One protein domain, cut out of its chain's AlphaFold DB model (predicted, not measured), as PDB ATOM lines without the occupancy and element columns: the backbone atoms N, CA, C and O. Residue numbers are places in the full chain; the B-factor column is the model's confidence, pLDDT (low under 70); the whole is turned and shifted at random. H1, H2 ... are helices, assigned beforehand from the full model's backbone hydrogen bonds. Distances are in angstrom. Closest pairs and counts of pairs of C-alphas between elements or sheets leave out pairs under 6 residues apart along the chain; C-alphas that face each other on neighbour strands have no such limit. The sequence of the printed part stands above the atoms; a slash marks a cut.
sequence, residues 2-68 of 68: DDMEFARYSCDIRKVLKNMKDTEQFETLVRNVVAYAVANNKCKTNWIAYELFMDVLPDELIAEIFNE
ATOM      1  N   ASP A   2     -29.220  38.408 -19.186       59.66
ATOM      2  CA  ASP A   2     -28.721  37.213 -18.474       59.66
ATOM      3  C   ASP A   2     -28.726  37.285 -16.935       59.66
ATOM      4  O   ASP A   2     -29.050  36.297 -16.279       59.66
ATOM      5  N   ASP A   3     -28.421  38.438 -16.332       61.97
ATOM      6  CA  ASP A   3     -28.195  38.508 -14.872       61.97
ATOM      7  C   ASP A   3     -29.448  38.188 -14.040       61.97
ATOM      8  O   ASP A   3     -29.369  37.618 -12.950       61.97
ATOM      9  N   MET A   4     -30.632  38.523 -14.566       69.94
ATOM     10  CA  MET A   4     -31.909  38.261 -13.896       69.94
ATOM     11  C   MET A   4     -32.278  36.777 -13.905       69.94
ATOM     12  O   MET A   4     -32.839  36.281 -12.928       69.94
ATOM     13  N   GLU A   5     -31.968  36.060 -14.988       71.81
ATOM     14  CA  GLU A   5     -32.209  34.617 -15.051       71.81
ATOM     15  C   GLU A   5     -31.207  33.860 -14.186       71.81
ATOM     16  O   GLU A   5     -31.607  32.963 -13.445       71.81
ATOM     17  N   PHE A   6     -29.940  34.286 -14.176       67.50
ATOM     18  CA  PHE A   6     -28.910  33.705 -13.320       67.50
ATOM     19  C   PHE A   6     -29.263  33.826 -11.829       67.50
ATOM     20  O   PHE A   6     -29.203  32.847 -11.081       67.50
ATOM     21  N   ALA A   7     -29.724  35.008 -11.407       73.19
ATOM     22  CA  ALA A   7     -30.199  35.240 -10.044       73.19
ATOM     23  C   ALA A   7     -31.457  34.420  -9.703       73.19
ATOM     24  O   ALA A   7     -31.606  33.952  -8.571       73.19
ATOM     25  N   ARG A   8     -32.364  34.205 -10.669       79.44
ATOM     26  CA  ARG A   8     -33.544  33.351 -10.463       79.44
ATOM     27  C   ARG A   8     -33.134  31.895 -10.256       79.44
ATOM     28  O   ARG A   8     -33.568  31.282  -9.283       79.44
ATOM     29  N   TYR A   9     -32.257  31.370 -11.111       77.69
ATOM     30  CA  TYR A   9     -31.765  29.999 -10.995       77.69
ATOM     31  C   TYR A   9     -31.008  29.764  -9.687       77.69
ATOM     32  O   TYR A   9     -31.259  28.756  -9.030       77.69
ATOM     33  N   SER A  10     -30.150  30.693  -9.248       73.31
ATOM     34  CA  SER A  10     -29.455  30.543  -7.962       73.31
ATOM     35  C   SER A  10     -30.434  30.518  -6.781       73.31
ATOM     36  O   SER A  10     -30.301  29.688  -5.879       73.31
ATOM     37  N   CYS A  11     -31.466  31.367  -6.807       78.25
ATOM     38  CA  CYS A  11     -32.492  31.415  -5.769       78.25
ATOM     39  C   CYS A  11     -33.316  30.119  -5.717       78.25
ATOM     40  O   CYS A  11     -33.566  29.581  -4.634       78.25
ATOM     41  N   ASP A  12     -33.707  29.591  -6.878       82.25
ATOM     42  CA  ASP A  12     -34.481  28.355  -6.975       82.25
ATOM     43  C   ASP A  12     -33.653  27.133  -6.560       82.25
ATOM     44  O   ASP A  12     -34.142  26.295  -5.801       82.25
ATOM     45  N   ILE A  13     -32.374  27.078  -6.944       80.12
ATOM     46  CA  ILE A  13     -31.441  26.044  -6.483       80.12
ATOM     47  C   ILE A  13     -31.330  26.079  -4.955       80.12
ATOM     48  O   ILE A  13     -31.550  25.060  -4.304       80.12
ATOM     49  N   ARG A  14     -31.105  27.252  -4.348       76.88
ATOM     50  CA  ARG A  14     -31.041  27.383  -2.879       76.88
ATOM     51  C   ARG A  14     -32.333  26.937  -2.191       76.88
ATOM     52  O   ARG A  14     -32.270  26.333  -1.122       76.88
ATOM     53  N   LYS A  15     -33.505  27.194  -2.783       81.62
ATOM     54  CA  LYS A  15     -34.790  26.705  -2.249       81.62
ATOM     55  C   LYS A  15     -34.901  25.187  -2.304       81.62
ATOM     56  O   LYS A  15     -35.373  24.596  -1.338       81.62
ATOM     57  N   VAL A  16     -34.507  24.561  -3.411       81.81
ATOM     58  CA  VAL A  16     -34.512  23.094  -3.527       81.81
ATOM     59  C   VAL A  16     -33.589  22.493  -2.473       81.81
ATOM     60  O   VAL A  16     -33.999  21.601  -1.733       81.81
ATOM     61  N   LEU A  17     -32.387  23.048  -2.347       74.69
ATOM     62  CA  LEU A  17     -31.368  22.553  -1.435       74.69
ATOM     63  C   LEU A  17     -31.769  22.692   0.040       74.69
ATOM     64  O   LEU A  17     -31.645  21.735   0.794       74.69
ATOM     65  N   LYS A  18     -32.364  23.822   0.443       73.38
ATOM     66  CA  LYS A  18     -32.890  24.009   1.811       73.38
ATOM     67  C   LYS A  18     -34.020  23.046   2.185       73.38
ATOM     68  O   LYS A  18     -34.286  22.858   3.368       73.38
ATOM     69  N   ASN A  19     -34.711  22.480   1.199       78.94
ATOM     70  CA  ASN A  19     -35.821  21.555   1.417       78.94
ATOM     71  C   ASN A  19     -35.409  20.078   1.305       78.94
ATOM     72  O   ASN A  19     -36.252  19.199   1.510       78.94
ATOM     73  N   MET A  20     -34.142  19.781   0.991       78.00
ATOM     74  CA  MET A  20     -33.639  18.409   0.998       78.00
ATOM     75  C   MET A  20     -33.555  17.882   2.431       78.00
ATOM     76  O   MET A  20     -33.000  18.521   3.317       78.00
ATOM     77  N   LYS A  21     -34.131  16.696   2.653       73.75
ATOM     78  CA  LYS A  21     -34.130  16.022   3.961       73.75
ATOM     79  C   LYS A  21     -33.009  14.998   4.123       73.75
ATOM     80  O   LYS A  21     -32.741  14.588   5.244       73.75
ATOM     81  N   ASP A  22     -32.398  14.581   3.020       75.69
ATOM     82  CA  ASP A  22     -31.315  13.604   2.986       75.69
ATOM     83  C   ASP A  22     -30.030  14.317   2.552       75.69
ATOM     84  O   ASP A  22     -29.724  14.440   1.363       75.69
ATOM     85  N   THR A  23     -29.348  14.913   3.529       76.50
ATOM     86  CA  THR A  23     -28.166  15.750   3.300       76.50
ATOM     87  C   THR A  23     -26.942  14.913   2.935       76.50
ATOM     88  O   THR A  23     -26.130  15.358   2.136       76.50
ATOM     89  N   GLU A  24     -26.845  13.670   3.408       80.38
ATOM     90  CA  GLU A  24     -25.683  12.796   3.191       80.38
ATOM     91  C   GLU A  24     -25.538  12.361   1.720       80.38
ATOM     92  O   GLU A  24     -24.448  12.422   1.135       80.38
ATOM     93  N   GLN A  25     -26.650  11.994   1.068       79.44
ATOM     94  CA  GLN A  25     -26.645  11.695  -0.370       79.44
ATOM     95  C   GLN A  25     -26.298  12.931  -1.208       79.44
ATOM     96  O   GLN A  25     -25.601  12.826  -2.222       79.44
ATOM     97  N   PHE A  26     -26.767  14.106  -0.782       81.06
ATOM     98  CA  PHE A  26     -26.476  15.362  -1.463       81.06
ATOM     99  C   PHE A  26     -24.993  15.734  -1.352       81.06
ATOM    100  O   PHE A  26     -24.357  16.023  -2.365       81.06
ATOM    101  N   GLU A  27     -24.415  15.648  -0.156       80.06
ATOM    102  CA  GLU A  27     -22.985  15.869   0.062       80.06
ATOM    103  C   GLU A  27     -22.136  14.915  -0.786       80.06
ATOM    104  O   GLU A  27     -21.198  15.342  -1.463       80.06
ATOM    105  N   THR A  28     -22.515  13.633  -0.835       84.31
ATOM    106  CA  THR A  28     -21.842  12.623  -1.665       84.31
ATOM    107  C   THR A  28     -21.887  12.985  -3.152       84.31
ATOM    108  O   THR A  28     -20.884  12.859  -3.861       84.31
ATOM    109  N   LEU A  29     -23.033  13.466  -3.643       83.00
ATOM    110  CA  LEU A  29     -23.177  13.918  -5.026       83.00
ATOM    111  C   LEU A  29     -22.270  15.120  -5.324       83.00
ATOM    112  O   LEU A  29     -21.547  15.091  -6.322       83.00
ATOM    113  N   VAL A  30     -22.281  16.150  -4.469       81.94
ATOM    114  CA  VAL A  30     -21.455  17.357  -4.655       81.94
ATOM    115  C   VAL A  30     -19.973  16.986  -4.695       81.94
ATOM    116  O   VAL A  30     -19.270  17.388  -5.625       81.94
ATOM    117  N   ARG A  31     -19.513  16.148  -3.756       82.00
ATOM    118  CA  ARG A  31     -18.130  15.650  -3.715       82.00
ATOM    119  C   ARG A  31     -17.733  14.957  -5.020       82.00
ATOM    120  O   ARG A  31     -16.704  15.291  -5.606       82.00
ATOM    121  N   ASN A  32     -18.564  14.039  -5.512       80.56
ATOM    122  CA  ASN A  32     -18.279  13.288  -6.737       80.56
ATOM    123  C   ASN A  32     -18.245  14.180  -7.986       80.56
ATOM    124  O   ASN A  32     -17.373  14.010  -8.841       80.56
ATOM    125  N   VAL A  33     -19.164  15.145  -8.094       79.88
ATOM    126  CA  VAL A  33     -19.202  16.096  -9.216       79.88
ATOM    127  C   VAL A  33     -17.953  16.974  -9.228       79.88
ATOM    128  O   VAL A  33     -17.345  17.153 -10.285       79.88
ATOM    129  N   VAL A  34     -17.537  17.489  -8.068       75.88
ATOM    130  CA  VAL A  34     -16.331  18.320  -7.968       75.88
ATOM    131  C   VAL A  34     -15.079  17.506  -8.280       75.88
ATOM    132  O   VAL A  34     -14.281  17.939  -9.111       75.88
ATOM    133  N   ALA A  35     -14.940  16.299  -7.722       77.81
ATOM    134  CA  ALA A  35     -13.819  15.410  -8.027       77.81
ATOM    135  C   ALA A  35     -13.721  15.102  -9.533       77.81
ATOM    136  O   ALA A  35     -12.643  15.193 -10.125       77.81
ATOM    137  N   TYR A  36     -14.856  14.810 -10.179       73.25
ATOM    138  CA  TYR A  36     -14.924  14.591 -11.624       73.25
ATOM    139  C   TYR A  36     -14.510  15.836 -12.424       73.25
ATOM    140  O   TYR A  36     -13.755  15.727 -13.394       73.25
ATOM    141  N   ALA A  37     -14.981  17.021 -12.026       70.12
ATOM    142  CA  ALA A  37     -14.651  18.276 -12.693       70.12
ATOM    143  C   ALA A  37     -13.161  18.627 -12.555       70.12
ATOM    144  O   ALA A  37     -12.527  18.973 -13.550       70.12
ATOM    145  N   VAL A  38     -12.580  18.484 -11.360       70.31
ATOM    146  CA  VAL A  38     -11.146  18.715 -11.115       70.31
ATOM    147  C   VAL A  38     -10.290  17.758 -11.945       70.31
ATOM    148  O   VAL A  38      -9.353  18.199 -12.615       70.31
ATOM    149  N   ALA A  39     -10.649  16.469 -11.972       70.25
ATOM    150  CA  ALA A  39      -9.942  15.457 -12.755       70.25
ATOM    151  C   ALA A  39      -9.954  15.756 -14.266       70.25
ATOM    152  O   ALA A  39      -8.966  15.492 -14.949       70.25
ATOM    153  N   ASN A  40     -11.047  16.328 -14.786       65.81
ATOM    154  CA  ASN A  40     -11.210  16.575 -16.220       65.81
ATOM    155  C   ASN A  40     -10.788  17.974 -16.685       65.81
ATOM    156  O   ASN A  40     -10.417  18.122 -17.846       65.81
ATOM    157  N   ASN A  41     -10.826  18.998 -15.826       63.06
ATOM    158  CA  ASN A  41     -10.694  20.389 -16.275       63.06
ATOM    159  C   ASN A  41      -9.372  21.074 -15.888       63.06
ATOM    160  O   ASN A  41      -9.153  22.205 -16.310       63.06
ATOM    161  N   LYS A  42      -8.479  20.429 -15.112       60.53
ATOM    162  CA  LYS A  42      -7.176  20.954 -14.609       60.53
ATOM    163  C   LYS A  42      -7.204  22.330 -13.913       60.53
ATOM    164  O   LYS A  42      -6.182  22.763 -13.390       60.53
ATOM    165  N   CYS A  43      -8.340  23.014 -13.887       60.69
ATOM    166  CA  CYS A  43      -8.564  24.270 -13.205       60.69
ATOM    167  C   CYS A  43      -9.262  23.938 -11.892       60.69
ATOM    168  O   CYS A  43     -10.404  23.473 -11.886       60.69
ATOM    169  N   LYS A  44      -8.542  24.128 -10.788       55.03
ATOM    170  CA  LYS A  44      -9.136  24.061  -9.461       55.03
ATOM    171  C   LYS A  44     -10.182  25.167  -9.355       55.03
ATOM    172  O   LYS A  44      -9.902  26.327  -9.644       55.03
ATOM    173  N   THR A  45     -11.376  24.747  -8.957       60.22
ATOM    174  CA  THR A  45     -12.370  25.595  -8.301       60.22
ATOM    175  C   THR A  45     -13.172  26.504  -9.238       60.22
ATOM    176  O   THR A  45     -12.814  27.636  -9.551       60.22
ATOM    177  N   ASN A  46     -14.335  26.003  -9.668       68.06
ATOM    178  CA  ASN A  46     -15.372  26.817 -10.295       68.06
ATOM    179  C   ASN A  46     -15.965  27.772  -9.240       68.06
ATOM    180  O   ASN A  46     -16.791  27.358  -8.428       68.06
ATOM    181  N   TRP A  47     -15.538  29.038  -9.254       70.38
ATOM    182  CA  TRP A  47     -15.935  30.060  -8.273       70.38
ATOM    183  C   TRP A  47     -17.452  30.285  -8.199       70.38
ATOM    184  O   TRP A  47     -18.008  30.507  -7.129       70.38
ATOM    185  N   ILE A  48     -18.144  30.118  -9.327       66.94
ATOM    186  CA  ILE A  48     -19.608  30.209  -9.400       66.94
ATOM    187  C   ILE A  48     -20.263  29.084  -8.586       66.94
ATOM    188  O   ILE A  48     -21.269  29.301  -7.915       66.94
ATOM    189  N   ALA A  49     -19.697  27.874  -8.626       69.12
ATOM    190  CA  ALA A  49     -20.196  26.756  -7.832       69.12
ATOM    191  C   ALA A  49     -19.913  26.966  -6.336       69.12
ATOM    192  O   ALA A  49     -20.779  26.680  -5.512       69.12
ATOM    193  N   TYR A  50     -18.745  27.517  -5.995       75.50
ATOM    194  CA  TYR A  50     -18.386  27.862  -4.618       75.50
ATOM    195  C   TYR A  50     -19.415  28.813  -3.979       75.50
ATOM    196  O   TYR A  50     -20.008  28.488  -2.951       75.50
ATOM    197  N   GLU A  51     -19.712  29.942  -4.635       74.00
ATOM    198  CA  GLU A  51     -20.696  30.927  -4.153       74.00
ATOM    199  C   GLU A  51     -22.126  30.370  -4.061       74.00
ATOM    200  O   GLU A  51     -22.933  30.794  -3.225       74.00
ATOM    201  N   LEU A  52     -22.473  29.416  -4.925       72.50
ATOM    202  CA  LEU A  52     -23.793  28.798  -4.913       72.50
ATOM    203  C   LEU A  52     -23.989  27.896  -3.688       72.50
ATOM    204  O   LEU A  52     -25.082  27.890  -3.115       72.50
ATOM    205  N   PHE A  53     -22.949  27.153  -3.300       76.19
ATOM    206  CA  PHE A  53     -23.026  26.150  -2.239       76.19
ATOM    207  C   PHE A  53     -22.669  26.670  -0.842       76.19
ATOM    208  O   PHE A  53     -23.098  26.042   0.123       76.19
ATOM    209  N   MET A  54     -21.980  27.812  -0.704       77.25
ATOM    210  CA  MET A  54     -21.698  28.430   0.608       77.25
ATOM    211  C   MET A  54     -22.953  28.637   1.472       77.25
ATOM    212  O   MET A  54     -22.907  28.470   2.682       77.25
ATOM    213  N   ASP A  55     -24.095  28.961   0.863       70.38
ATOM    214  CA  ASP A  55     -25.349  29.206   1.595       70.38
ATOM    215  C   ASP A  55     -26.126  27.920   1.950       70.38
ATOM    216  O   ASP A  55     -27.259  27.983   2.443       70.38
ATOM    217  N   VAL A  56     -25.571  26.754   1.613       71.75
ATOM    218  CA  VAL A  56     -26.267  25.461   1.640       71.75
ATOM    219  C   VAL A  56     -25.485  24.408   2.410       71.75
ATOM    220  O   VAL A  56     -26.084  23.631   3.150       71.75
ATOM    221  N   LEU A  57     -24.176  24.348   2.197       77.00
ATOM    222  CA  LEU A  57     -23.295  23.382   2.831       77.00
ATOM    223  C   LEU A  57     -22.564  24.033   4.013       77.00
ATOM    224  O   LEU A  57     -22.318  25.237   3.975       77.00
ATOM    225  N   PRO A  58     -22.185  23.260   5.043       81.88
ATOM    226  CA  PRO A  58     -21.340  23.763   6.121       81.88
ATOM    227  C   PRO A  58     -20.001  24.303   5.597       81.88
ATOM    228  O   PRO A  58     -19.413  23.721   4.683       81.88
ATOM    229  N   ASP A  59     -19.484  25.360   6.230       80.12
ATOM    230  CA  ASP A  59     -18.221  26.011   5.844       80.12
ATOM    231  C   ASP A  59     -17.041  25.026   5.775       80.12
ATOM    232  O   ASP A  59     -16.217  25.097   4.861       80.12
ATOM    233  N   GLU A  60     -16.983  24.068   6.708       82.56
ATOM    234  CA  GLU A  60     -15.948  23.024   6.759       82.56
ATOM    235  C   GLU A  60     -15.961  22.145   5.499       82.56
ATOM    236  O   GLU A  60     -14.914  21.875   4.913       82.56
ATOM    237  N   LEU A  61     -17.155  21.765   5.037       80.62
ATOM    238  CA  LEU A  61     -17.341  20.929   3.856       80.62
ATOM    239  C   LEU A  61     -17.025  21.694   2.563       80.62
ATOM    240  O   LEU A  61     -16.436  21.146   1.634       80.62
ATOM    241  N   ILE A  62     -17.397  22.974   2.499       82.62
ATOM    242  CA  ILE A  62     -17.060  23.857   1.376       82.62
ATOM    243  C   ILE A  62     -15.542  24.013   1.245       82.62
ATOM    244  O   ILE A  62     -15.012  23.917   0.135       82.62
ATOM    245  N   ALA A  63     -14.846  24.239   2.363       81.25
ATOM    246  CA  ALA A  63     -13.396  24.373   2.377       81.25
ATOM    247  C   ALA A  63     -12.705  23.087   1.902       81.25
ATOM    248  O   ALA A  63     -11.827  23.164   1.046       81.25
ATOM    249  N   GLU A  64     -13.148  21.922   2.380       81.12
ATOM    250  CA  GLU A  64     -12.623  20.621   1.948       81.12
ATOM    251  C   GLU A  64     -12.803  20.396   0.436       81.12
ATOM    252  O   GLU A  64     -11.882  19.973  -0.255       81.12
ATOM    253  N   ILE A  65     -13.984  20.703  -0.107       77.31
ATOM    254  CA  ILE A  65     -14.316  20.389  -1.504       77.31
ATOM    255  C   ILE A  65     -13.605  21.316  -2.502       77.31
ATOM    256  O   ILE A  65     -13.265  20.887  -3.607       77.31
ATOM    257  N   PHE A  66     -13.425  22.593  -2.160       73.81
ATOM    258  CA  PHE A  66     -13.058  23.627  -3.133       73.81
ATOM    259  C   PHE A  66     -11.713  24.320  -2.879       73.81
ATOM    260  O   PHE A  66     -11.181  24.915  -3.822       73.81
ATOM    261  N   ASN A  67     -11.169  24.268  -1.657       72.88
ATOM    262  CA  ASN A  67      -9.947  24.994  -1.287       72.88
ATOM    263  C   ASN A  67      -8.700  24.099  -1.158       72.88
ATOM    264  O   ASN A  67      -7.610  24.637  -0.947       72.88
ATOM    265  N   GLU A  68      -8.833  22.776  -1.304       60.69
ATOM    266  CA  GLU A  68      -7.702  21.830  -1.350       60.69
ATOM    267  C   GLU A  68      -7.036  21.713  -2.720       60.69
ATOM    268  O   GLU A  68      -5.789  21.597  -2.748       60.69
TER     269      GLU A  68
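AT A GLANCE: This is residues 2 to 68 of the 68 residues of an uncharacterized protein of uncultured Eubacterium sp (UniProt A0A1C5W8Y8). Two long helices, H1 and H2, form an open V, with the short helical hairpin H3 and H4 set to one side of its opening. Residues 2 to 9 of H1 stick out. The printed part has 67 residues, four named helices in the order H1 to H4 and no named strand: all helix, compact, radius of gyration of the C-alphas 12.4 A, spans 31 by 30 by 18 A.

IN THESE COORDINATES: H1, residues 2 to 18, begins at C-alpha (-28.721, 37.213, -18.474) and is 24.6 A long. H2, residues 23 to 41, is 26.6 A long. H3 holds residues 47 to 53, H4 residues 59 to 66, ending at C-alpha (-13.058, 23.627, -3.133).

HOW THE PARTS SIT: H1 is close to but not clearly touching H3; their closest C-alphas, Ser 10 and Leu 52, are 6.7 A apart. H1 and H2 are apart. H2, with residues 31 to 34 alone, only just touches H4 with 3 pairs of C-alphas within 8 A, closest Arg 31 and Ile 65 at 6.5 A, a shallow tilt of 29 degrees. H3 and H4, a hairpin, only just touch with 3 such pairs, closest Tyr 50 and Phe 66 at 7.0 A. In H1, H2, H3 and H4 every O i to N i+4 pair is within hydrogen-bond range.

THE WHOLE: The printed part has no cut, and its three links are tight. The farthest C-alphas, Lys 21 and Lys 42, are 33.1 A apart. Mean pLDDT of the printed part is 74.4; residues 40 to 46 are among those under 70.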